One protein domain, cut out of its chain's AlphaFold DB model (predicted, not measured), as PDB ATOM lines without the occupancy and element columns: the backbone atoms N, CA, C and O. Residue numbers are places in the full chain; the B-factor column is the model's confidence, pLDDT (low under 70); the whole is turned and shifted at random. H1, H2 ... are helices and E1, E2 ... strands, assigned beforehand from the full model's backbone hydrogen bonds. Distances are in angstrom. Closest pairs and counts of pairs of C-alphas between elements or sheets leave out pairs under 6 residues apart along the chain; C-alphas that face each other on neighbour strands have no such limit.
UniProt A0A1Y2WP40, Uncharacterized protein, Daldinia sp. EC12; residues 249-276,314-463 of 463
ATOM      1  N   ARG A 249     153.967 179.012 149.003       80.56
ATOM      2  CA  ARG A 249     152.752 178.192 149.171       80.56
ATOM      3  C   ARG A 249     152.962 176.771 148.682       80.56
ATOM      4  O   ARG A 249     153.715 176.539 147.743       80.56
ATOM      5  N   LEU A 250     152.261 175.824 149.305       83.69
ATOM      6  CA  LEU A 250     152.166 174.455 148.809       83.69
ATOM      7  C   LEU A 250     151.116 174.431 147.707       83.69
ATOM      8  O   LEU A 250     149.931 174.594 147.996       83.69
ATOM      9  N   VAL A 251     151.564 174.243 146.468       83.81
ATOM     10  CA  VAL A 251     150.703 174.150 145.285       83.81
ATOM     11  C   VAL A 251     150.765 172.720 144.764       83.81
ATOM     12  O   VAL A 251     151.838 172.209 144.456       83.81
ATOM     13  N   TYR A 252     149.616 172.054 144.693       83.44
ATOM     14  CA  TYR A 252     149.527 170.642 144.328       83.44
ATOM     15  C   TYR A 252     149.118 170.459 142.865       83.44
ATOM     16  O   TYR A 252     148.035 170.887 142.454       83.44
ATOM     17  N   ILE A 253     149.973 169.778 142.098       80.69
ATOM     18  CA  ILE A 253     149.693 169.335 140.732       80.69
ATOM     19  C   ILE A 253     149.484 167.817 140.698       80.69
ATOM     20  O   ILE A 253     150.404 167.015 140.886       80.69
ATOM     21  N   VAL A 254     148.232 167.438 140.442       73.56
ATOM     22  CA  VAL A 254     147.797 166.055 140.212       73.56
ATOM     23  C   VAL A 254     148.334 165.540 138.886       73.56
ATOM     24  O   VAL A 254     148.550 166.286 137.927       73.56
ATOM     25  N   ASN A 255     148.528 164.230 138.821       73.69
ATOM     26  CA  ASN A 255     148.922 163.577 137.592       73.69
ATOM     27  C   ASN A 255     147.753 163.548 136.598       73.69
ATOM     28  O   ASN A 255     146.689 163.026 136.920       73.69
ATOM     29  N   ARG A 256     147.934 164.021 135.358       70.19
ATOM     30  CA  ARG A 256     146.831 164.032 134.372       70.19
ATOM     31  C   ARG A 256     146.319 162.627 134.020       70.19
ATOM     32  O   ARG A 256     145.165 162.494 133.633       70.19
ATOM     33  N   TYR A 257     147.127 161.578 134.208       65.81
ATOM     34  CA  TYR A 257     146.675 160.187 134.060       65.81
ATOM     35  C   TYR A 257     145.788 159.701 135.225       65.81
ATOM     36  O   TYR A 257     145.016 158.770 135.030       65.81
ATOM     37  N   SER A 258     145.828 160.342 136.402       61.00
ATOM     38  CA  SER A 258     144.928 160.051 137.535       61.00
ATOM     39  C   SER A 258     143.503 160.606 137.342       61.00
ATOM     40  O   SER A 258     142.649 160.398 138.200       61.00
ATOM     41  N   LEU A 259     143.240 161.339 136.250       60.22
ATOM     42  CA  LEU A 259     142.004 162.106 136.019       60.22
ATOM     43  C   LEU A 259     141.018 161.459 135.041       60.22
ATOM     44  O   LEU A 259     140.049 162.094 134.635       60.22
ATOM     45  N   SER A 260     141.213 160.193 134.673       55.81
ATOM     46  CA  SER A 260     140.310 159.475 133.761       55.81
ATOM     47  C   SER A 260     138.872 159.312 134.283       55.81
ATOM     48  O   SER A 260     137.998 158.915 133.512       55.81
ATOM     49  N   HIS A 261     138.615 159.588 135.571       51.97
ATOM     50  CA  HIS A 261     137.344 159.295 136.249       51.97
ATOM     51  C   HIS A 261     136.816 160.419 137.165       51.97
ATOM     52  O   HIS A 261     135.850 160.196 137.891       51.97
ATOM     53  N   THR A 262     137.420 161.611 137.167       51.25
ATOM     54  CA  THR A 262     137.027 162.721 138.058       51.25
ATOM     55  C   THR A 262     137.010 164.063 137.334       51.25
ATOM     56  O   THR A 262     137.892 164.364 136.532       51.25
ATOM     57  N   GLU A 263     136.013 164.903 137.640       53.06
ATOM     58  CA  GLU A 263     135.997 166.284 137.153       53.06
ATOM     59  C   GLU A 263     137.235 167.053 137.644       53.06
ATOM     60  O   GLU A 263     137.615 166.925 138.814       53.06
ATOM     61  N   PRO A 264     137.847 167.906 136.804       52.72
ATOM     62  CA  PRO A 264     139.095 168.584 137.130       52.72
ATOM     63  C   PRO A 264     138.860 169.840 137.994       52.72
ATOM     64  O   PRO A 264     139.216 170.958 137.620       52.72
ATOM     65  N   GLN A 265     138.247 169.666 139.168       51.50
ATOM     66  CA  GLN A 265     137.981 170.736 140.135       51.50
ATOM     67  C   GLN A 265     139.239 171.088 140.951       51.50
ATOM     68  O   GLN A 265     139.339 170.810 142.148       51.50
ATOM     69  N   PHE A 266     140.212 171.701 140.277       54.84
ATOM     70  CA  PHE A 266     141.484 172.128 140.859       54.84
ATOM     71  C   PHE A 266     141.399 173.488 141.538       54.84
ATOM     72  O   PHE A 266     141.826 174.514 141.006       54.84
ATOM     73  N   GLU A 267     140.882 173.474 142.760       54.38
ATOM     74  CA  GLU A 267     141.053 174.581 143.695       54.38
ATOM     75  C   GLU A 267     142.531 174.706 144.100       54.38
ATOM     76  O   GLU A 267     143.211 173.717 144.389       54.38
ATOM     77  N   VAL A 268     143.047 175.938 144.103       58.25
ATOM     78  CA  VAL A 268     144.426 176.221 144.516       58.25
ATOM     79  C   VAL A 268     144.496 176.120 146.037       58.25
ATOM     80  O   VAL A 268     144.140 177.062 146.743       58.25
ATOM     81  N   GLN A 269     144.970 174.973 146.531       56.25
ATOM     82  CA  GLN A 269     145.353 174.797 147.933       56.25
ATOM     83  C   GLN A 269     146.269 175.965 148.340       56.25
ATOM     84  O   GLN A 269     147.256 176.245 147.661       56.25
ATOM     85  N   ASN A 270     145.924 176.653 149.431       59.41
ATOM     86  CA  ASN A 270     146.453 177.972 149.794       59.41
ATOM     87  C   ASN A 270     146.189 179.056 148.718       59.41
ATOM     88  O   ASN A 270     147.051 179.395 147.901       59.41
ATOM     89  N   GLU A 271     144.990 179.647 148.764       65.81
ATOM     90  CA  GLU A 271     144.596 180.814 147.960       65.81
ATOM     91  C   GLU A 271     145.586 181.995 148.062       65.81
ATOM     92  O   GLU A 271     146.370 182.113 149.005       65.81
ATOM     93  N   GLN A 272     145.521 182.922 147.103       66.75
ATOM     94  CA  GLN A 272     146.254 184.189 147.195       66.75
ATOM     95  C   GLN A 272     145.681 185.067 148.328       66.75
ATOM     96  O   GLN A 272     144.480 185.346 148.309       66.75
ATOM     97  N   PRO A 273     146.514 185.591 149.252       65.00
ATOM     98  CA  PRO A 273     146.121 186.608 150.226       65.00
ATOM     99  C   PRO A 273     145.240 187.716 149.626       65.00
ATOM    100  O   PRO A 273     145.646 188.461 148.732       65.00
ATOM    101  N   THR A 274     144.012 187.834 150.137       63.44
ATOM    102  CA  THR A 274     142.928 188.641 149.540       63.44
ATOM    103  C   THR A 274     143.306 190.107 149.307       63.44
ATOM    104  O   THR A 274     142.905 190.719 148.309       63.44
ATOM    105  N   TRP A 275     144.137 190.673 150.184       61.62
ATOM    106  CA  TRP A 275     144.593 192.058 150.111       61.62
ATOM    107  C   TRP A 275     145.545 192.350 148.941       61.62
ATOM    108  O   TRP A 275     145.692 193.518 148.573       61.62
ATOM    109  N   PHE A 276     146.086 191.339 148.245       63.28
ATOM    110  CA  PHE A 276     146.747 191.554 146.952       63.28
ATOM    111  C   PHE A 276     145.822 192.237 145.929       63.28
ATOM    112  O   PHE A 276     146.295 192.943 145.037       63.28
ATOM    113  N   GLY A 314     157.592 181.868 141.776       77.31
ATOM    114  CA  GLY A 314     158.912 181.224 141.830       77.31
ATOM    115  C   GLY A 314     159.341 180.772 143.237       77.31
ATOM    116  O   GLY A 314     160.318 180.039 143.350       77.31
ATOM    117  N   ASN A 315     158.624 181.184 144.290       81.31
ATOM    118  CA  ASN A 315     158.867 180.762 145.671       81.31
ATOM    119  C   ASN A 315     157.995 179.556 146.073       81.31
ATOM    120  O   ASN A 315     158.300 178.897 147.065       81.31
ATOM    121  N   ASP A 316     156.903 179.278 145.351       86.50
ATOM    122  CA  ASP A 316     155.955 178.227 145.721       86.50
ATOM    123  C   ASP A 316     156.591 176.834 145.614       86.50
ATOM    124  O   ASP A 316     157.407 176.547 144.735       86.50
ATOM    125  N   ILE A 317     156.185 175.952 146.525       90.12
ATOM    126  CA  ILE A 317     156.650 174.573 146.601       90.12
ATOM    127  C   ILE A 317     155.620 173.691 145.904       90.12
ATOM    128  O   ILE A 317     154.487 173.533 146.366       90.12
ATOM    129  N   ILE A 318     156.030 173.112 144.780       90.31
ATOM    130  CA  ILE A 318     155.164 172.315 143.920       90.31
ATOM    131  C   ILE A 318     155.119 170.874 144.429       90.31
ATOM    132  O   ILE A 318     156.092 170.137 144.291       90.31
ATOM    133  N   ILE A 319     153.993 170.453 145.006       89.81
ATOM    134  CA  ILE A 319     153.737 169.045 145.329       89.81
ATOM    135  C   ILE A 319     153.296 168.349 144.039       89.81
ATOM    136  O   ILE A 319     152.237 168.666 143.500       89.81
ATOM    137  N   PHE A 320     154.087 167.394 143.555       88.12
ATOM    138  CA  PHE A 320     153.799 166.657 142.325       88.12
ATOM    139  C   PHE A 320     153.409 165.198 142.612       88.12
ATOM    140  O   PHE A 320     154.145 164.464 143.275       88.12
ATOM    141  N   GLU A 321     152.274 164.754 142.062       83.94
ATOM    142  CA  GLU A 321     151.791 163.373 142.188       83.94
ATOM    143  C   GLU A 321     152.434 162.426 141.144       83.94
ATOM    144  O   GLU A 321     152.184 162.553 139.937       83.94
ATOM    145  N   PRO A 322     153.224 161.412 141.553       75.31
ATOM    146  CA  PRO A 322     153.719 160.396 140.634       75.31
ATOM    147  C   PRO A 322     152.624 159.380 140.280       75.31
ATOM    148  O   PRO A 322     152.182 158.603 141.124       75.31
ATOM    149  N   CYS A 323     152.285 159.314 138.989       75.00
ATOM    150  CA  CYS A 323     151.438 158.293 138.353       75.00
ATOM    151  C   CYS A 323     151.743 156.854 138.822       75.00
ATOM    152  O   CYS A 323     150.838 156.046 138.996       75.00
ATOM    153  N   HIS A 324     153.019 156.534 139.057       74.25
ATOM    154  CA  HIS A 324     153.471 155.326 139.750       74.25
ATOM    155  C   HIS A 324     154.901 155.525 140.278       74.25
ATOM    156  O   HIS A 324     155.670 156.324 139.733       74.25
ATOM    157  N   GLY A 325     155.292 154.755 141.302       67.81
ATOM    158  CA  GLY A 325     156.627 154.834 141.924       67.81
ATOM    159  C   GLY A 325     157.801 154.492 140.990       67.81
ATOM    160  O   GLY A 325     158.942 154.832 141.285       67.81
ATOM    161  N   GLY A 326     157.531 153.872 139.835       70.56
ATOM    162  CA  GLY A 326     158.528 153.661 138.781       70.56
ATOM    163  C   GLY A 326     158.840 154.928 137.973       70.56
ATOM    164  O   GLY A 326     159.998 155.185 137.673       70.56
ATOM    165  N   CYS A 327     157.832 155.753 137.661       76.19
ATOM    166  CA  CYS A 327     158.030 156.984 136.886       76.19
ATOM    167  C   CYS A 327     158.714 158.095 137.695       76.19
ATOM    168  O   CYS A 327     159.430 158.913 137.109       76.19
ATOM    169  N   ARG A 328     158.422 158.185 139.003       78.69
ATOM    170  CA  ARG A 328     158.919 159.240 139.918       78.69
ATOM    171  C   ARG A 328     158.730 160.664 139.381       78.69
ATOM    172  O   ARG A 328     159.512 161.564 139.647       78.69
ATOM    173  N   GLY A 329     157.693 160.850 138.568       77.12
ATOM    174  CA  GLY A 329     157.366 162.106 137.902       77.12
ATOM    175  C   GLY A 329     158.163 162.461 136.652       77.12
ATOM    176  O   GLY A 329     157.704 163.332 135.929       77.12
ATOM    177  N   CYS A 330     159.268 161.789 136.317       86.25
ATOM    178  CA  CYS A 330     160.088 162.166 135.158       86.25
ATOM    179  C   CYS A 330     159.307 162.107 133.828       86.25
ATOM    180  O   CYS A 330     159.164 163.117 133.135       86.25
ATOM    181  N   TYR A 331     158.751 160.937 133.495       85.50
ATOM    182  CA  TYR A 331     157.962 160.720 132.275       85.50
ATOM    183  C   TYR A 331     156.629 161.482 132.303       85.50
ATOM    184  O   TYR A 331     156.329 162.255 131.396       85.50
ATOM    185  N   CYS A 332     155.858 161.343 133.387       84.06
ATOM    186  CA  CYS A 332     154.557 162.001 133.500       84.06
ATOM    187  C   CYS A 332     154.670 163.540 133.502       84.06
ATOM    188  O   CYS A 332     153.825 164.181 132.895       84.06
ATOM    189  N   ALA A 333     155.722 164.155 134.061       87.25
ATOM    190  CA  ALA A 333     155.918 165.603 133.937       87.25
ATOM    191  C   ALA A 333     156.305 166.030 132.512       87.25
ATOM    192  O   ALA A 333     155.779 167.024 132.013       87.25
ATOM    193  N   ARG A 334     157.194 165.280 131.841       87.75
ATOM    194  CA  ARG A 334     157.613 165.557 130.453       87.75
ATOM    195  C   ARG A 334     156.444 165.540 129.465       87.75
ATOM    196  O   ARG A 334     156.433 166.371 128.565       87.75
ATOM    197  N   ASN A 335     155.479 164.641 129.659       84.19
ATOM    198  CA  ASN A 335     154.326 164.473 128.769       84.19
ATOM    199  C   ASN A 335     153.122 165.371 129.114       84.19
ATOM    200  O   ASN A 335     152.194 165.462 128.316       84.19
ATOM    201  N   GLN A 336     153.080 165.974 130.308       79.44
ATOM    202  CA  GLN A 336     151.907 166.717 130.799       79.44
ATOM    203  C   GLN A 336     152.124 168.229 130.898       79.44
ATOM    204  O   GLN A 336     151.136 168.960 130.960       79.44
ATOM    205  N   TYR A 337     153.376 168.693 130.923       83.75
ATOM    206  CA  TYR A 337     153.719 170.103 131.111       83.75
ATOM    207  C   TYR A 337     154.840 170.534 130.165       83.75
ATOM    208  O   TYR A 337     155.840 169.825 129.986       83.75
ATOM    209  N   ASP A 338     154.698 171.727 129.598       84.38
ATOM    210  CA  ASP A 338     155.662 172.280 128.655       84.38
ATOM    211  C   ASP A 338     157.001 172.619 129.330       84.38
ATOM    212  O   ASP A 338     157.113 172.752 130.554       84.38
ATOM    213  N   LEU A 339     158.059 172.749 128.525       86.62
ATOM    214  CA  LEU A 339     159.390 173.073 129.038       86.62
ATOM    215  C   LEU A 339     159.451 174.421 129.794       86.62
ATOM    216  O   LEU A 339     160.134 174.444 130.821       86.62
ATOM    217  N   PRO A 340     158.750 175.503 129.379       87.12
ATOM    218  CA  PRO A 340     158.709 176.756 130.136       87.12
ATOM    219  C   PRO A 340     158.126 176.580 131.541       87.12
ATOM    220  O   PRO A 340     158.784 176.957 132.508       87.12
ATOM    221  N   ASP A 341     156.973 175.920 131.687       85.75
ATOM    222  CA  ASP A 341     156.359 175.633 132.994       85.75
ATOM    223  C   ASP A 341     157.314 174.830 133.891       85.75
ATOM    224  O   ASP A 341     157.570 175.194 135.040       85.75
ATOM    225  N   ARG A 342     157.945 173.788 133.331       89.12
ATOM    226  CA  ARG A 342     158.966 172.981 134.023       89.12
ATOM    227  C   ARG A 342     160.296 173.713 134.266       89.12
ATOM    228  O   ARG A 342     161.154 173.169 134.963       89.12
ATOM    229  N   SER A 343     160.484 174.913 133.709       89.75
ATOM    230  CA  SER A 343     161.634 175.794 133.975       89.75
ATOM    231  C   SER A 343     161.389 176.767 135.130       89.75
ATOM    232  O   SER A 343     162.349 177.248 135.724       89.75
ATOM    233  N   MET A 344     160.130 177.042 135.481       87.94
ATOM    234  CA  MET A 344     159.794 178.018 136.524       87.94
ATOM    235  C   MET A 344     159.831 177.428 137.942       87.94
ATOM    236  O   MET A 344     159.904 178.175 138.917       87.94
ATOM    237  N   VAL A 345     159.812 176.096 138.070       90.50
ATOM    238  CA  VAL A 345     159.844 175.397 139.362       90.50
ATOM    239  C   VAL A 345     161.257 175.340 139.934       90.50
ATOM    240  O   VAL A 345     162.126 174.665 139.384       90.50
ATOM    241  N   ARG A 346     161.441 175.991 141.088       92.38
ATOM    242  CA  ARG A 346     162.654 175.921 141.925       92.38
ATOM    243  C   ARG A 346     162.521 174.952 143.100       92.38
ATOM    244  O   ARG A 346     163.505 174.342 143.507       92.38
ATOM    245  N   SER A 347     161.308 174.791 143.619       93.75
ATOM    246  CA  SER A 347     161.009 173.982 144.800       93.75
ATOM    247  C   SER A 347     159.998 172.902 144.445       93.75
ATOM    248  O   SER A 347     158.867 173.209 144.069       93.75
ATOM    249  N   LEU A 348     160.396 171.634 144.561       93.69
ATOM    250  CA  LEU A 348     159.571 170.487 144.174       93.69
ATOM    251  C   LEU A 348     159.483 169.482 145.325       93.69
ATOM    252  O   LEU A 348     160.507 169.088 145.880       93.69
ATOM    253  N   ALA A 349     158.272 169.037 145.650       92.88
ATOM    254  CA  ALA A 349     158.004 167.963 146.594       92.88
ATOM    255  C   ALA A 349     157.486 166.717 145.858       92.88
ATOM    256  O   ALA A 349     156.509 166.782 145.110       92.88
ATOM    257  N   ILE A 350     158.144 165.578 146.078       91.69
ATOM    258  CA  ILE A 350     157.806 164.274 145.483       91.69
ATOM    259  C   ILE A 350     157.804 163.179 146.549       91.69
ATOM    260  O   ILE A 350     158.355 163.364 147.629       91.69
ATOM    261  N   GLN A 351     157.223 162.016 146.251       90.69
ATOM    262  CA  GLN A 351     157.390 160.844 147.113       90.69
ATOM    263  C   GLN A 351     158.877 160.447 147.199       90.69
ATOM    264  O   GLN A 351     159.563 160.398 146.176       90.69
ATOM    265  N   ALA A 352     159.350 160.136 148.405       89.00
ATOM    266  CA  ALA A 352     160.658 159.532 148.632       89.00
ATOM    267  C   ALA A 352     160.791 158.176 147.911       89.00
ATOM    268  O   ALA A 352     159.813 157.442 147.736       89.00
ATOM    269  N   ASP A 353     162.018 157.814 147.529       88.25
ATOM    270  CA  ASP A 353     162.314 156.470 147.028       88.25
ATOM    271  C   ASP A 353     161.970 155.420 148.098       88.25
ATOM    272  O   ASP A 353     162.302 155.594 149.268       88.25
ATOM    273  N   SER A 354     161.312 154.323 147.713       85.94
ATOM    274  CA  SER A 354     160.959 153.243 148.648       85.94
ATOM    275  C   SER A 354     162.212 152.495 149.139       85.94
ATOM    276  O   SER A 354     163.086 152.213 148.315       85.94
ATOM    277  N   PRO A 355     162.296 152.098 150.429       85.75
ATOM    278  CA  PRO A 355     163.397 151.274 150.947       85.75
ATOM    279  C   PRO A 355     163.493 149.897 150.274       85.75
ATOM    280  O   PRO A 355     164.549 149.275 150.292       85.75
ATOM    281  N   ASN A 356     162.418 149.440 149.624       85.00
ATOM    282  CA  ASN A 356     162.379 148.161 148.913       85.00
ATOM    283  C   ASN A 356     162.933 148.253 147.472       85.00
ATOM    284  O   ASN A 356     162.868 147.273 146.730       85.00
ATOM    285  N   LEU A 357     163.429 149.419 147.032       82.25
ATOM    286  CA  LEU A 357     164.066 149.568 145.719       82.25
ATOM    287  C   LEU A 357     165.512 149.038 145.752       82.25
ATOM    288  O   LEU A 357     166.277 149.431 146.635       82.25
ATOM    289  N   PRO A 358     165.945 148.225 144.767       83.50
ATOM    290  CA  PRO A 358     167.338 147.798 144.655       83.50
ATOM    291  C   PRO A 358     168.308 148.984 144.614       83.50
ATOM    292  O   PRO A 358     168.056 149.966 143.911       83.50
ATOM    293  N   LEU A 359     169.456 148.872 145.290       79.19
ATOM    294  CA  LEU A 359     170.481 149.931 145.333       79.19
ATOM    295  C   LEU A 359     171.042 150.291 143.944       79.19
ATOM    296  O   LEU A 359     171.473 151.421 143.725       79.19
ATOM    297  N   THR A 360     170.991 149.354 142.995       83.62
ATOM    298  CA  THR A 360     171.341 149.558 141.579       83.62
ATOM    299  C   THR A 360     170.381 150.491 140.842       83.62
ATOM    300  O   THR A 360     170.756 151.064 139.822       83.62
ATOM    301  N   THR A 361     169.157 150.683 141.343       86.06
ATOM    302  CA  THR A 361     168.174 151.564 140.706       86.06
ATOM    303  C   THR A 361     168.650 153.013 140.767       86.06
ATOM    304  O   THR A 361     169.121 153.484 141.810       86.06
ATOM    305  N   GLU A 362     168.478 153.742 139.664       88.25
ATOM    306  CA  GLU A 362     168.666 155.193 139.613       88.25
ATOM    307  C   GLU A 362     167.854 155.878 140.739       88.25
ATOM    308  O   GLU A 362     166.709 155.472 140.972       88.25
ATOM    309  N   PRO A 363     168.406 156.864 141.473       89.62
ATOM    310  CA  PRO A 363     167.690 157.579 142.529       89.62
ATOM    311  C   PRO A 363     166.785 158.690 141.971       89.62
ATOM    312  O   PRO A 363     167.047 159.263 140.912       89.62
ATOM    313  N   CYS A 364     165.736 159.043 142.717       89.44
ATOM    314  CA  CYS A 364     164.708 159.997 142.290       89.44
ATOM    315  C   CYS A 364     165.270 161.339 141.788       89.44
ATOM    316  O   CYS A 364     164.848 161.801 140.729       89.44
ATOM    317  N   TRP A 365     166.260 161.939 142.458       92.00
ATOM    318  CA  TRP A 365     166.837 163.235 142.059       92.00
ATOM    319  C   TRP A 365     167.513 163.232 140.675       92.00
ATOM    320  O   TRP A 365     167.466 164.243 139.967       92.00
ATOM    321  N   GLN A 366     168.076 162.101 140.233       91.69
ATOM    322  CA  GLN A 366     168.594 161.954 138.865       91.69
ATOM    323  C   GLN A 366     167.449 161.893 137.843       91.69
ATOM    324  O   GLN A 366     167.489 162.587 136.826       91.69
ATOM    325  N   THR A 367     166.365 161.174 138.156       90.19
ATOM    326  CA  THR A 367     165.181 161.144 137.283       90.19
ATOM    327  C   THR A 367     164.491 162.514 137.210       90.19
ATOM    328  O   THR A 367     164.071 162.938 136.135       90.19
ATOM    329  N   ILE A 368     164.431 163.252 138.325       90.19
ATOM    330  CA  ILE A 368     163.791 164.569 138.433       90.19
ATOM    331  C   ILE A 368     164.565 165.654 137.689       90.19
ATOM    332  O   ILE A 368     163.952 166.427 136.957       90.19
ATOM    333  N   THR A 369     165.893 165.711 137.806       91.88
ATOM    334  CA  THR A 369     166.700 166.739 137.115       91.88
ATOM    335  C   THR A 369     166.566 166.666 135.588       91.88
ATOM    336  O   THR A 369     166.634 167.692 134.914       91.88
ATOM    337  N   ARG A 370     166.250 165.484 135.034       90.44
ATOM    338  CA  ARG A 370     165.941 165.272 133.606       90.44
ATOM    339  C   ARG A 370     164.583 165.832 133.146       90.44
ATOM    340  O   ARG A 370     164.349 165.890 131.936       90.44
ATOM    341  N   SER A 371     163.669 166.194 134.047       90.31
ATOM    342  CA  SER A 371     162.353 166.778 133.713       90.31
ATOM    343  C   SER A 371     162.151 168.181 134.296       90.31
ATOM    344  O   SER A 371     161.563 169.030 133.625       90.31
ATOM    345  N   TRP A 372     162.687 168.437 135.490       92.12
ATOM    346  CA  TRP A 372     162.577 169.666 136.280       92.12
ATOM    347  C   TRP A 372     163.961 170.310 136.488       92.12
ATOM    348  O   TRP A 372     164.439 170.500 137.603       92.12
ATOM    349  N   HIS A 373     164.624 170.615 135.373       90.75
ATOM    350  CA  HIS A 373     165.994 171.139 135.281       90.75
ATOM    351  C   HIS A 373     166.354 172.344 136.175       90.75
ATOM    352  O   HIS A 373     167.532 172.530 136.472       90.75
ATOM    353  N   ASN A 374     165.376 173.151 136.603       93.56
ATOM    354  CA  ASN A 374     165.591 174.349 137.422       93.56
ATOM    355  C   ASN A 374     165.280 174.174 138.920       93.56
ATOM    356  O   ASN A 374     165.343 175.158 139.652       93.56
ATOM    357  N   VAL A 375     165.009 172.951 139.392       94.62
ATOM    358  CA  VAL A 375     164.811 172.685 140.826       94.62
ATOM    359  C   VAL A 375     166.118 172.889 141.595       94.62
ATOM    360  O   VAL A 375     167.128 172.257 141.301       94.62
ATOM    361  N   GLU A 376     166.055 173.764 142.596       95.25
ATOM    362  CA  GLU A 376     167.117 174.153 143.527       95.25
ATOM    363  C   GLU A 376     167.013 173.327 144.828       95.25
ATOM    364  O   GLU A 376     168.016 172.824 145.340       95.25
ATOM    365  N   THR A 377     165.787 173.108 145.333       95.19
ATOM    366  CA  THR A 377     165.505 172.287 146.529       95.19
ATOM    367  C   THR A 377     164.484 171.189 146.231       95.19
ATOM    368  O   THR A 377     163.384 171.458 145.740       95.19
ATOM    369  N   LEU A 378     164.843 169.947 146.567       95.06
ATOM    370  CA  LEU A 378     163.991 168.767 146.427       95.06
ATOM    371  C   LEU A 378     163.523 168.281 147.807       95.06
ATOM    372  O   LEU A 378     164.333 167.900 148.653       95.06
ATOM    373  N   TYR A 379     162.209 168.266 148.014       94.88
ATOM    374  CA  TYR A 379     161.571 167.762 149.227       94.88
ATOM    375  C   TYR A 379     161.097 166.320 149.001       94.88
ATOM    376  O   TYR A 379     160.255 166.057 148.140       94.88
ATOM    377  N   LEU A 380     161.633 165.374 149.772       93.94
ATOM    378  CA  LEU A 380     161.228 163.971 149.746       93.94
ATOM    379  C   LEU A 380     160.157 163.719 150.811       93.94
ATOM    380  O   LEU A 380     160.425 163.727 152.012       93.94
ATOM    381  N   MET A 381     158.926 163.507 150.350       92.56
ATOM    382  CA  MET A 381     157.765 163.187 151.173       92.56
ATOM    383  C   MET A 381     157.775 161.705 151.554       92.56
ATOM    384  O   MET A 381     157.750 160.850 150.664       92.56
ATOM    385  N   ARG A 382     157.723 161.385 152.854       89.38
ATOM    386  CA  ARG A 382     157.564 159.995 153.338       89.38
ATOM    387  C   ARG A 382     156.331 159.309 152.742       89.38
ATOM    388  O   ARG A 382     156.412 158.198 152.222       89.38
ATOM    389  N   THR A 383     155.204 160.013 152.775       84.44
ATOM    390  CA  THR A 383     153.912 159.556 152.253       84.44
ATOM    391  C   THR A 383     153.572 160.341 150.993       84.44
ATOM    392  O   THR A 383     153.641 161.568 150.988       84.44
ATOM    393  N   ALA A 384     153.180 159.653 149.919       79.81
ATOM    394  CA  ALA A 384     152.692 160.319 148.715       79.81
ATOM    395  C   ALA A 384     151.317 160.955 148.955       79.81
ATOM    396  O   ALA A 384     150.373 160.260 149.333       79.81
ATOM    397  N   VAL A 385     151.184 162.241 148.633       78.75
ATOM    398  CA  VAL A 385     149.874 162.843 148.352       78.75
ATOM    399  C   VAL A 385     149.358 162.247 147.036       78.75
ATOM    400  O   VAL A 385     150.122 162.145 146.075       78.75
ATOM    401  N   LYS A 386     148.090 161.822 147.008       75.19
ATOM    402  CA  LYS A 386     147.424 161.235 145.837       75.19
ATOM    403  C   LYS A 386     145.970 161.683 145.735       75.19
ATOM    404  O   LYS A 386     145.321 161.881 146.762       75.19
ATOM    405  N   GLY A 387     145.449 161.766 144.511       68.00
ATOM    406  CA  GLY A 387     144.052 162.115 144.235       68.00
ATOM    407  C   GLY A 387     143.678 163.558 144.596       68.00
ATOM    408  O   GLY A 387     144.518 164.348 145.028       68.00
ATOM    409  N   VAL A 388     142.407 163.921 144.391       66.12
ATOM    410  CA  VAL A 388     141.897 165.301 144.530       66.12
ATOM    411  C   VAL A 388     141.453 165.591 145.971       66.12
ATOM    412  O   VAL A 388     140.271 165.758 146.263       66.12
ATOM    413  N   ASP A 389     142.410 165.649 146.895       66.56
ATOM    414  CA  ASP A 389     142.154 166.192 148.231       66.56
ATOM    415  C   ASP A 389     142.147 167.730 148.193       66.56
ATOM    416  O   ASP A 389     143.171 168.358 147.918       66.56
ATOM    417  N   LYS A 390     140.991 168.342 148.477       68.62
ATOM    418  CA  LYS A 390     140.808 169.803 148.503       68.62
ATOM    419  C   LYS A 390     141.289 170.469 149.803       68.62
ATOM    420  O   LYS A 390     141.330 171.696 149.870       68.62
ATOM    421  N   ARG A 391     141.649 169.706 150.844       76.19
ATOM    422  CA  ARG A 391     142.092 170.266 152.134       76.19
ATOM    423  C   ARG A 391     143.367 171.091 151.955       76.19
ATOM    424  O   ARG A 391     144.303 170.671 151.271       76.19
ATOM    425  N   ASN A 392     143.427 172.251 152.613       78.81
ATOM    426  CA  ASN A 392     144.652 173.045 152.664       78.81
ATOM    427  C   ASN A 392     145.774 172.222 153.307       78.81
ATOM    428  O   ASN A 392     145.564 171.568 154.329       78.81
ATOM    429  N   LYS A 393     146.964 172.274 152.711       84.88
ATOM    430  CA  LYS A 393     148.112 171.463 153.127       84.88
ATOM    431  C   LYS A 393     149.142 172.287 153.882       84.88
ATOM    432  O   LYS A 393     149.283 173.486 153.635       84.88
ATOM    433  N   ALA A 394     149.866 171.604 154.757       88.00
ATOM    434  CA  ALA A 394     151.058 172.064 155.451       88.00
ATOM    435  C   ALA A 394     152.188 171.041 155.256       88.00
ATOM    436  O   ALA A 394     151.926 169.871 154.976       88.00
ATOM    437  N   MET A 395     153.444 171.468 155.381       91.25
ATOM    438  CA  MET A 395     154.620 170.625 155.158       91.25
ATOM    439  C   MET A 395     155.640 170.840 156.274       91.25
ATOM    440  O   MET A 395     156.047 171.971 156.548       91.25
ATOM    441  N   VAL A 396     156.033 169.743 156.919       92.25
ATOM    442  CA  VAL A 396     156.828 169.740 158.153       92.25
ATOM    443  C   VAL A 396     158.067 168.865 157.969       92.25
ATOM    444  O   VAL A 396     157.977 167.755 157.443       92.25
ATOM    445  N   ARG A 397     159.225 169.369 158.408       93.88
ATOM    446  CA  ARG A 397     160.513 168.664 158.439       93.88
ATOM    447  C   ARG A 397     160.496 167.552 159.475       93.88
ATOM    448  O   ARG A 397     160.104 167.771 160.623       93.88
ATOM    449  N   VAL A 398     161.011 166.392 159.087       93.94
ATOM    450  CA  VAL A 398     161.164 165.230 159.969       93.94
ATOM    451  C   VAL A 398     162.623 164.801 160.097       93.94
ATOM    452  O   VAL A 398     163.457 165.070 159.229       93.94
ATOM    453  N   LYS A 399     162.939 164.149 161.215       92.81
ATOM    454  CA  LYS A 399     164.202 163.461 161.475       92.81
ATOM    455  C   LYS A 399     164.374 162.362 160.439       92.81
ATOM    456  O   LYS A 399     163.434 161.627 160.151       92.81
ATOM    457  N   LYS A 400     165.587 162.238 159.908       93.06
ATOM    458  CA  LYS A 400     165.926 161.185 158.952       93.06
ATOM    459  C   LYS A 400     165.923 159.833 159.667       93.06
ATOM    460  O   LYS A 400     166.624 159.680 160.664       93.06
ATOM    461  N   ASN A 401     165.177 158.865 159.146       91.31
ATOM    462  CA  ASN A 401     165.370 157.453 159.478       91.31
ATOM    463  C   ASN A 401     166.613 156.887 158.751       91.31
ATOM    464  O   ASN A 401     167.282 157.598 157.994       91.31
ATOM    465  N   ASP A 402     166.936 155.612 158.968       91.75
ATOM    466  CA  ASP A 402     168.142 154.980 158.407       91.75
ATOM    467  C   ASP A 402     168.179 155.020 156.870       91.75
ATOM    468  O   ASP A 402     169.215 155.307 156.265       91.75
ATOM    469  N   HIS A 403     167.029 154.811 156.222       90.94
ATOM    470  CA  HIS A 403     166.891 154.862 154.765       90.94
ATOM    471  C   HIS A 403     167.014 156.292 154.224       90.94
ATOM    472  O   HIS A 403     167.742 156.539 153.267       90.94
ATOM    473  N   GLU A 404     166.388 157.271 154.875       93.06
ATOM    474  CA  GLU A 404     166.520 158.698 154.538       93.06
ATOM    475  C   GLU A 404     167.961 159.209 154.745       93.06
ATOM    476  O   GLU A 404     168.461 160.062 154.002       93.06
ATOM    477  N   THR A 405     168.673 158.634 155.715       93.81
ATOM    478  CA  THR A 405     170.101 158.873 155.962       93.81
ATOM    479  C   THR A 405     170.968 158.247 154.864       93.81
ATOM    480  O   THR A 405     171.854 158.919 154.331       93.81
ATOM    481  N   ALA A 406     170.671 157.017 154.433       92.50
ATOM    482  CA  ALA A 406     171.332 156.378 153.293       92.50
ATOM    483  C   ALA A 406     171.082 157.130 151.969       92.50
ATOM    484  O   ALA A 406     172.021 157.358 151.203       92.50
ATOM    485  N   LEU A 407     169.848 157.595 151.724       92.50
ATOM    486  CA  LEU A 407     169.509 158.458 150.586       92.50
ATOM    487  C   LEU A 407     170.284 159.781 150.629       92.50
ATOM    488  O   LEU A 407     170.803 160.205 149.600       92.50
ATOM    489  N   SER A 408     170.423 160.398 151.808       94.50
ATOM    490  CA  SER A 408     171.235 161.613 151.980       94.50
ATOM    491  C   SER A 408     172.693 161.376 151.587       94.50
ATOM    492  O   SER A 408     173.222 162.088 150.740       94.50
ATOM    493  N   LYS A 409     173.316 160.314 152.115       94.44
ATOM    494  CA  LYS A 409     174.701 159.949 151.781       94.44
ATOM    495  C   LYS A 409     174.878 159.711 150.276       94.44
ATOM    496  O   LYS A 409     175.824 160.222 149.682       94.44
ATOM    497  N   ARG A 410     173.932 159.005 149.642       93.62
ATOM    498  CA  ARG A 410     173.926 158.746 148.190       93.62
ATOM    499  C   ARG A 410     173.733 160.028 147.362       93.62
ATOM    500  O   ARG A 410     174.255 160.118 146.251       93.62
ATOM    501  N   PHE A 411     173.001 161.018 147.877       95.44
ATOM    502  CA  PHE A 411     172.871 162.343 147.263       95.44
ATOM    503  C   PHE A 411     174.179 163.138 147.368       95.44
ATOM    504  O   PHE A 411     174.650 163.652 146.355       95.44
ATOM    505  N   ASP A 412     174.818 163.160 148.541       96.06
ATOM    506  CA  ASP A 412     176.098 163.845 148.767       96.06
ATOM    507  C   ASP A 412     177.243 163.232 147.940       96.06
ATOM    508  O   ASP A 412     178.124 163.940 147.452       96.06
ATOM    509  N   GLU A 413     177.236 161.910 147.757       95.00
ATOM    510  CA  GLU A 413     178.134 161.187 146.846       95.00
ATOM    511  C   GLU A 413     177.850 161.545 145.379       95.00
ATOM    512  O   GLU A 413     178.771 161.860 144.627       95.00
ATOM    513  N   TRP A 414     176.577 161.591 144.971       94.75
ATOM    514  CA  TRP A 414     176.191 162.002 143.618       94.75
ATOM    515  C   TRP A 414     176.577 163.456 143.305       94.75
ATOM    516  O   TRP A 414     177.106 163.717 142.222       94.75
ATOM    517  N   LYS A 415     176.390 164.395 144.245       95.44
ATOM    518  CA  LYS A 415     176.780 165.812 144.098       95.44
ATOM    519  C   LYS A 415     178.286 166.025 143.919       95.44
ATOM    520  O   LYS A 415     178.662 167.068 143.399       95.44
ATOM    521  N   LYS A 416     179.132 165.053 144.289       95.88
ATOM    522  CA  LYS A 416     180.592 165.064 144.056       95.88
ATOM    523  C   LYS A 416     181.003 164.501 142.688       95.88
ATOM    524  O   LYS A 416     182.163 164.621 142.315       95.88
ATOM    525  N   GLY A 417     180.073 163.883 141.957       92.81
ATOM    526  CA  GLY A 417     180.309 163.274 140.645       92.81
ATOM    527  C   GLY A 417     179.250 163.704 139.618       92.81
ATOM    528  O   GLY A 417     179.213 164.881 139.257       92.81
ATOM    529  N   PRO A 418     178.355 162.813 139.139       90.38
ATOM    530  CA  PRO A 418     177.393 163.155 138.080       90.38
ATOM    531  C   PRO A 418     176.418 164.302 138.413       90.38
ATOM    532  O   PRO A 418     175.753 164.816 137.519       90.38
ATOM    533  N   GLY A 419     176.293 164.684 139.687       91.25
ATOM    534  CA  GLY A 419     175.411 165.745 140.174       91.25
ATOM    535  C   GLY A 419     176.054 167.118 140.360       91.25
ATOM    536  O   GLY A 419     175.338 168.040 140.755       91.25
ATOM    537  N   VAL A 420     177.358 167.284 140.093       93.62
ATOM    538  CA  VAL A 420     178.070 168.571 140.272       93.62
ATOM    539  C   VAL A 420     177.345 169.704 139.538       93.62
ATOM    540  O   VAL A 420     176.949 170.688 140.157       93.62
ATOM    541  N   ASN A 421     177.062 169.511 138.245       92.31
ATOM    542  CA  ASN A 421     176.430 170.515 137.378       92.31
ATOM    543  C   ASN A 421     174.890 170.572 137.489       92.31
ATOM    544  O   ASN A 421     174.247 171.332 136.767       92.31
ATOM    545  N   ALA A 422     174.273 169.758 138.352       93.56
ATOM    546  CA  ALA A 422     172.824 169.754 138.534       93.56
ATOM    547  C   ALA A 422     172.392 170.837 139.534       93.56
ATOM    548  O   ALA A 422     172.942 170.913 140.633       93.56
ATOM    549  N   LYS A 423     171.359 171.619 139.189       94.88
ATOM    550  CA  LYS A 423     170.850 172.730 140.018       94.88
ATOM    551  C   LYS A 423     170.296 172.333 141.386       94.88
ATOM    552  O   LYS A 423     170.213 173.195 142.250       94.88
ATOM    553  N   VAL A 424     169.960 171.059 141.609       95.19
ATOM    554  CA  VAL A 424     169.524 170.599 142.933       95.19
ATOM    555  C   VAL A 424     170.710 170.710 143.893       95.19
ATOM    556  O   VAL A 424     171.702 169.989 143.760       95.19
ATOM    557  N   GLU A 425     170.602 171.630 144.845       94.44
ATOM    558  CA  GLU A 425     171.572 171.855 145.918       94.44
ATOM    559  C   GLU A 425     171.178 171.104 147.190       94.44
ATOM    560  O   GLU A 425     172.045 170.622 147.916       94.44
ATOM    561  N   ARG A 426     169.871 171.017 147.472       94.12
ATOM    562  CA  ARG A 426     169.343 170.602 148.778       94.12
ATOM    563  C   ARG A 426     168.353 169.452 148.665       94.12
ATOM    564  O   ARG A 426     167.481 169.456 147.793       94.12
ATOM    565  N   LEU A 427     168.469 168.517 149.606       95.06
ATOM    566  CA  LEU A 427     167.559 167.397 149.805       95.06
ATOM    567  C   LEU A 427     166.992 167.456 151.232       95.06
ATOM    568  O   LEU A 427     167.722 167.252 152.204       95.06
ATOM    569  N   GLU A 428     165.700 167.751 151.358       94.94
ATOM    570  CA  GLU A 428     164.999 167.831 152.646       94.94
ATOM    571  C   GLU A 428     163.956 166.711 152.775       94.94
ATOM    572  O   GLU A 428     163.329 166.328 151.791       94.94
ATOM    573  N   PHE A 429     163.750 166.193 153.989       94.69
ATOM    574  CA  PHE A 429     162.810 165.100 154.268       94.69
ATOM    575  C   PHE A 429     161.607 165.628 155.043       94.69
ATOM    576  O   PHE A 429     161.761 166.341 156.041       94.69
ATOM    577  N   VAL A 430     160.410 165.321 154.545       94.81
ATOM    578  CA  VAL A 430     159.177 165.991 154.965       94.81
ATOM    579  C   VAL A 430     157.991 165.038 155.088       94.81
ATOM    580  O   VAL A 430     157.923 163.981 154.455       94.81
ATOM    581  N   VAL A 431     156.997 165.479 155.853       93.00
ATOM    582  CA  VAL A 431     155.627 164.960 155.807       93.00
ATOM    583  C   VAL A 431     154.701 166.103 155.396       93.00
ATOM    584  O   VAL A 431     154.848 167.232 155.868       93.00
ATOM    585  N   VAL A 432     153.754 165.810 154.503       90.62
ATOM    586  CA  VAL A 432     152.665 166.726 154.143       90.62
ATOM    587  C   VAL A 432     151.416 166.322 154.920       90.62
ATOM    588  O   VAL A 432     151.012 165.161 154.884       90.62
ATOM    589  N   VAL A 433     150.817 167.283 155.618       89.75
ATOM    590  CA  VAL A 433     149.655 167.104 156.501       89.75
ATOM    591  C   VAL A 433     148.552 168.109 156.165       89.75
ATOM    592  O   VAL A 433     148.747 169.026 155.363       89.75
ATOM    593  N   GLU A 434     147.375 167.945 156.766       87.50
ATOM    594  CA  GLU A 434     146.315 168.955 156.721       87.50
ATOM    595  C   GLU A 434     146.694 170.188 157.560       87.50
ATOM    596  O   GLU A 434     147.291 170.075 158.630       87.50
ATOM    597  N   LYS A 435     146.358 171.378 157.058       85.94
ATOM    598  CA  LYS A 435     146.660 172.664 157.694       85.94
ATOM    599  C   LYS A 435     145.804 172.882 158.942       85.94
ATOM    600  O   LYS A 435     144.578 172.940 158.868       85.94
ATOM    601  N   GLU A 436     146.453 173.088 160.083       83.94
ATOM    602  CA  GLU A 436     145.783 173.350 161.358       83.94
ATOM    603  C   GLU A 436     145.191 174.770 161.378       83.94
ATOM    604  O   GLU A 436     145.910 175.774 161.433       83.94
ATOM    605  N   VAL A 437     143.856 174.841 161.338       74.19
ATOM    606  CA  VAL A 437     143.087 176.095 161.226       74.19
ATOM    607  C   VAL A 437     143.056 176.896 162.535       74.19
ATOM    608  O   VAL A 437     143.070 178.126 162.497       74.19
ATOM    609  N   THR A 438     143.038 176.223 163.691       67.31
ATOM    610  CA  THR A 438     142.798 176.854 165.002       67.31
ATOM    611  C   THR A 438     143.758 176.306 166.052       67.31
ATOM    612  O   THR A 438     143.704 175.124 166.377       67.31
ATOM    613  N   ILE A 439     144.628 177.161 166.603       68.44
ATOM    614  CA  ILE A 439     145.662 176.765 167.571       68.44
ATOM    615  C   ILE A 439     145.895 177.916 168.552       68.44
ATOM    616  O   ILE A 439     146.159 179.042 168.134       68.44
ATOM    617  N   SER A 440     145.829 177.645 169.856       68.00
ATOM    618  CA  SER A 440     145.978 178.672 170.902       68.00
ATOM    619  C   SER A 440     147.421 179.156 171.103       68.00
ATOM    620  O   SER A 440     147.640 180.236 171.645       68.00
ATOM    621  N   ASN A 441     148.410 178.354 170.693       76.56
ATOM    622  CA  ASN A 441     149.838 178.620 170.856       76.56
ATOM    623  C   ASN A 441     150.585 178.176 169.587       76.56
ATOM    624  O   ASN A 441     150.523 176.991 169.253       76.56
ATOM    625  N   PRO A 442     151.335 179.055 168.893       73.75
ATOM    626  CA  PRO A 442     152.054 178.671 167.680       73.75
ATOM    627  C   PRO A 442     153.101 177.571 167.916       73.75
ATOM    628  O   PRO A 442     153.389 176.816 166.994       73.75
ATOM    629  N   ARG A 443     153.643 177.417 169.135       75.75
ATOM    630  CA  ARG A 443     154.607 176.340 169.441       75.75
ATOM    631  C   ARG A 443     153.991 174.936 169.410       75.75
ATOM    632  O   ARG A 443     154.711 173.986 169.133       75.75
ATOM    633  N   ASP A 444     152.689 174.803 169.666       80.44
ATOM    634  CA  ASP A 444     151.992 173.508 169.661       80.44
ATOM    635  C   ASP A 444     151.457 173.114 168.269       80.44
ATOM    636  O   ASP A 444     150.895 172.032 168.108       80.44
ATOM    637  N   ARG A 445     151.663 173.961 167.250       82.75
ATOM    638  CA  ARG A 445     151.273 173.704 165.858       82.75
ATOM    639  C   ARG A 445     151.991 172.484 165.285       82.75
ATOM    640  O   ARG A 445     153.216 172.450 165.357       82.75
ATOM    641  N   TYR A 446     151.275 171.536 164.681       87.44
ATOM    642  CA  TYR A 446     151.789 170.269 164.132       87.44
ATOM    643  C   TYR A 446     152.607 169.450 165.148       87.44
ATOM    644  O   TYR A 446     153.630 168.843 164.823       87.44
ATOM    645  N   LYS A 447     152.193 169.461 166.420       84.31
ATOM    646  CA  LYS A 447     152.824 168.692 167.511       84.31
ATOM    647  C   LYS A 447     152.500 167.192 167.467       84.31
ATOM    648  O   LYS A 447     153.216 166.399 168.063       84.31
ATOM    649  N   SER A 448     151.449 166.815 166.741       84.81
ATOM    650  CA  SER A 448     151.059 165.433 166.436       84.81
ATOM    651  C   SER A 448     151.889 164.779 165.324       84.81
ATOM    652  O   SER A 448     151.727 163.589 165.075       84.81
ATOM    653  N   VAL A 449     152.763 165.529 164.637       86.56
ATOM    654  CA  VAL A 449     153.625 164.981 163.582       86.56
ATOM    655  C   VAL A 449     154.784 164.215 164.214       86.56
ATOM    656  O   VAL A 449     155.714 164.806 164.769       86.56
ATOM    657  N   GLU A 450     154.717 162.889 164.113       84.31
ATOM    658  CA  GLU A 450     155.793 161.972 164.489       84.31
ATOM    659  C   GLU A 450     157.103 162.316 163.761       84.31
ATOM    660  O   GLU A 450     157.105 162.863 162.656       84.31
ATOM    661  N   ASP A 451     158.236 162.028 164.404       87.81
ATOM    662  CA  ASP A 451     159.585 162.367 163.934       87.81
ATOM    663  C   ASP A 451     159.843 163.841 163.586       87.81
ATOM    664  O   ASP A 451     160.881 164.137 163.004       87.81
ATOM    665  N   ARG A 452     158.987 164.801 163.951       87.06
ATOM    666  CA  ARG A 452     159.257 166.229 163.712       87.06
ATOM    667  C   ARG A 452     160.675 166.641 164.157       87.06
ATOM    668  O   ARG A 452     161.106 166.321 165.268       87.06
ATOM    669  N   LEU A 453     161.391 167.337 163.267       82.88
ATOM    670  CA  LEU A 453     162.856 167.453 163.294       82.88
ATOM    671  C   LEU A 453     163.419 168.000 164.619       82.88
ATOM    672  O   LEU A 453     164.234 167.324 165.250       82.88
ATOM    673  N   THR A 454     162.973 169.179 165.060       78.81
ATOM    674  CA  THR A 454     163.429 169.827 166.307       78.81
ATOM    675  C   THR A 454     162.316 170.060 167.335       78.81
ATOM    676  O   THR A 454     162.601 170.355 168.495       78.81
ATOM    677  N   GLY A 455     161.051 169.947 166.926       77.94
ATOM    678  CA  GLY A 455     159.882 170.381 167.694       77.94
ATOM    679  C   GLY A 455     159.617 171.892 167.613       77.94
ATOM    680  O   GLY A 455     158.709 172.384 168.282       77.94
ATOM    681  N   GLN A 456     160.383 172.644 166.817       80.62
ATOM    682  CA  GLN A 456     160.327 174.108 166.754       80.62
ATOM    683  C   GLN A 456     159.572 174.612 165.521       80.62
ATOM    684  O   GLN A 456     159.278 173.866 164.586       80.62
ATOM    685  N   LEU A 457     159.233 175.905 165.510       78.19
ATOM    686  CA  LEU A 457     158.543 176.543 164.381       78.19
ATOM    687  C   LEU A 457     159.328 176.435 163.063       78.19
ATOM    688  O   LEU A 457     158.711 176.346 162.010       78.19
ATOM    689  N   GLU A 458     160.658 176.367 163.127       82.81
ATOM    690  CA  GLU A 458     161.555 176.236 161.967       82.81
ATOM    691  C   GLU A 458     161.428 174.885 161.232       82.81
ATOM    692  O   GLU A 458     161.822 174.767 160.068       82.81
ATOM    693  N   ASP A 459     160.826 173.873 161.868       81.44
ATOM    694  CA  ASP A 459     160.474 172.616 161.199       81.44
ATOM    695  C   ASP A 459     159.318 172.800 160.207       81.44
ATOM    696  O   ASP A 459     159.169 172.018 159.270       81.44
ATOM    697  N   ILE A 460     158.459 173.797 160.431       83.19
ATOM    698  CA  ILE A 460     157.272 174.044 159.619       83.19
ATOM    699  C   ILE A 460     157.724 174.840 158.400       83.19
ATOM    700  O   ILE A 460     157.968 176.040 158.487       83.19
ATOM    701  N   ILE A 461     157.844 174.163 157.261       79.50
ATOM    702  CA  ILE A 461     158.249 174.810 156.010       79.50
ATOM    703  C   ILE A 461     157.115 175.714 155.537       79.50
ATOM    704  O   ILE A 461     157.367 176.862 155.189       79.50
ATOM    705  N   LEU A 462     155.878 175.200 155.562       77.62
ATOM    706  CA  LEU A 462     154.647 175.915 155.214       77.62
ATOM    707  C   LEU A 462     153.446 175.369 155.996       77.62
ATOM    708  O   LEU A 462     153.393 174.171 156.282       77.62
ATOM    709  N   GLY A 463     152.475 176.229 156.320       58.44
ATOM    710  CA  GLY A 463     151.267 175.870 157.078       58.44
ATOM    711  C   GLY A 463     150.375 177.059 157.379       58.44
ATOM    712  O   GLY A 463     150.184 177.369 158.572       58.44
TER     713      GLY A 463
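What this domain is: This is residues 249 to 276 and 314 to 463 of the 463 residues of an uncharacterized protein of Daldinia sp. EC12 (UniProt A0A1Y2WP40). With little regular structure, the domain is one curled mixed sheet, E1 E2 E3 E4 E6 E5 E7, folded back at E6, with helices and loops round it. Five named helices and seven named strands hold 70 of 178 printed residues, class mixed. It is compact, radius of gyration of the C-alphas 16.4 A, spanning 48 by 39 by 31 A.

Where its parts are: E1, residues 250 to 253, begins at (152.166, 174.455, 148.809). Next come H1, 256 to 259; E2, 317 to 320; H2, 330 to 336; H3, 341 to 344; E3, 347 to 351; H4, 364 to 369; E4, 377 to 381; E5, 393 to 397; H5, 402 to 415; E6, 426 to 434, 24.4 A long; E7, 460 to 462, ending at (154.647, 175.915, 155.214).

How they stand to each other: E6 and E5 are antiparallel, N 396 and O 431 3.0 A apart. H4 is on the sheet; H5 only grazes it. H2, H4 and H5 have every O i to N i+4 pair within hydrogen-bond range.

The domain as a whole: C-alphas 276 and 314 are 16.8 A apart across the cut. The model's confidence is low, with pLDDT under 70, at 29 printed residues, among them residues 257 to 276.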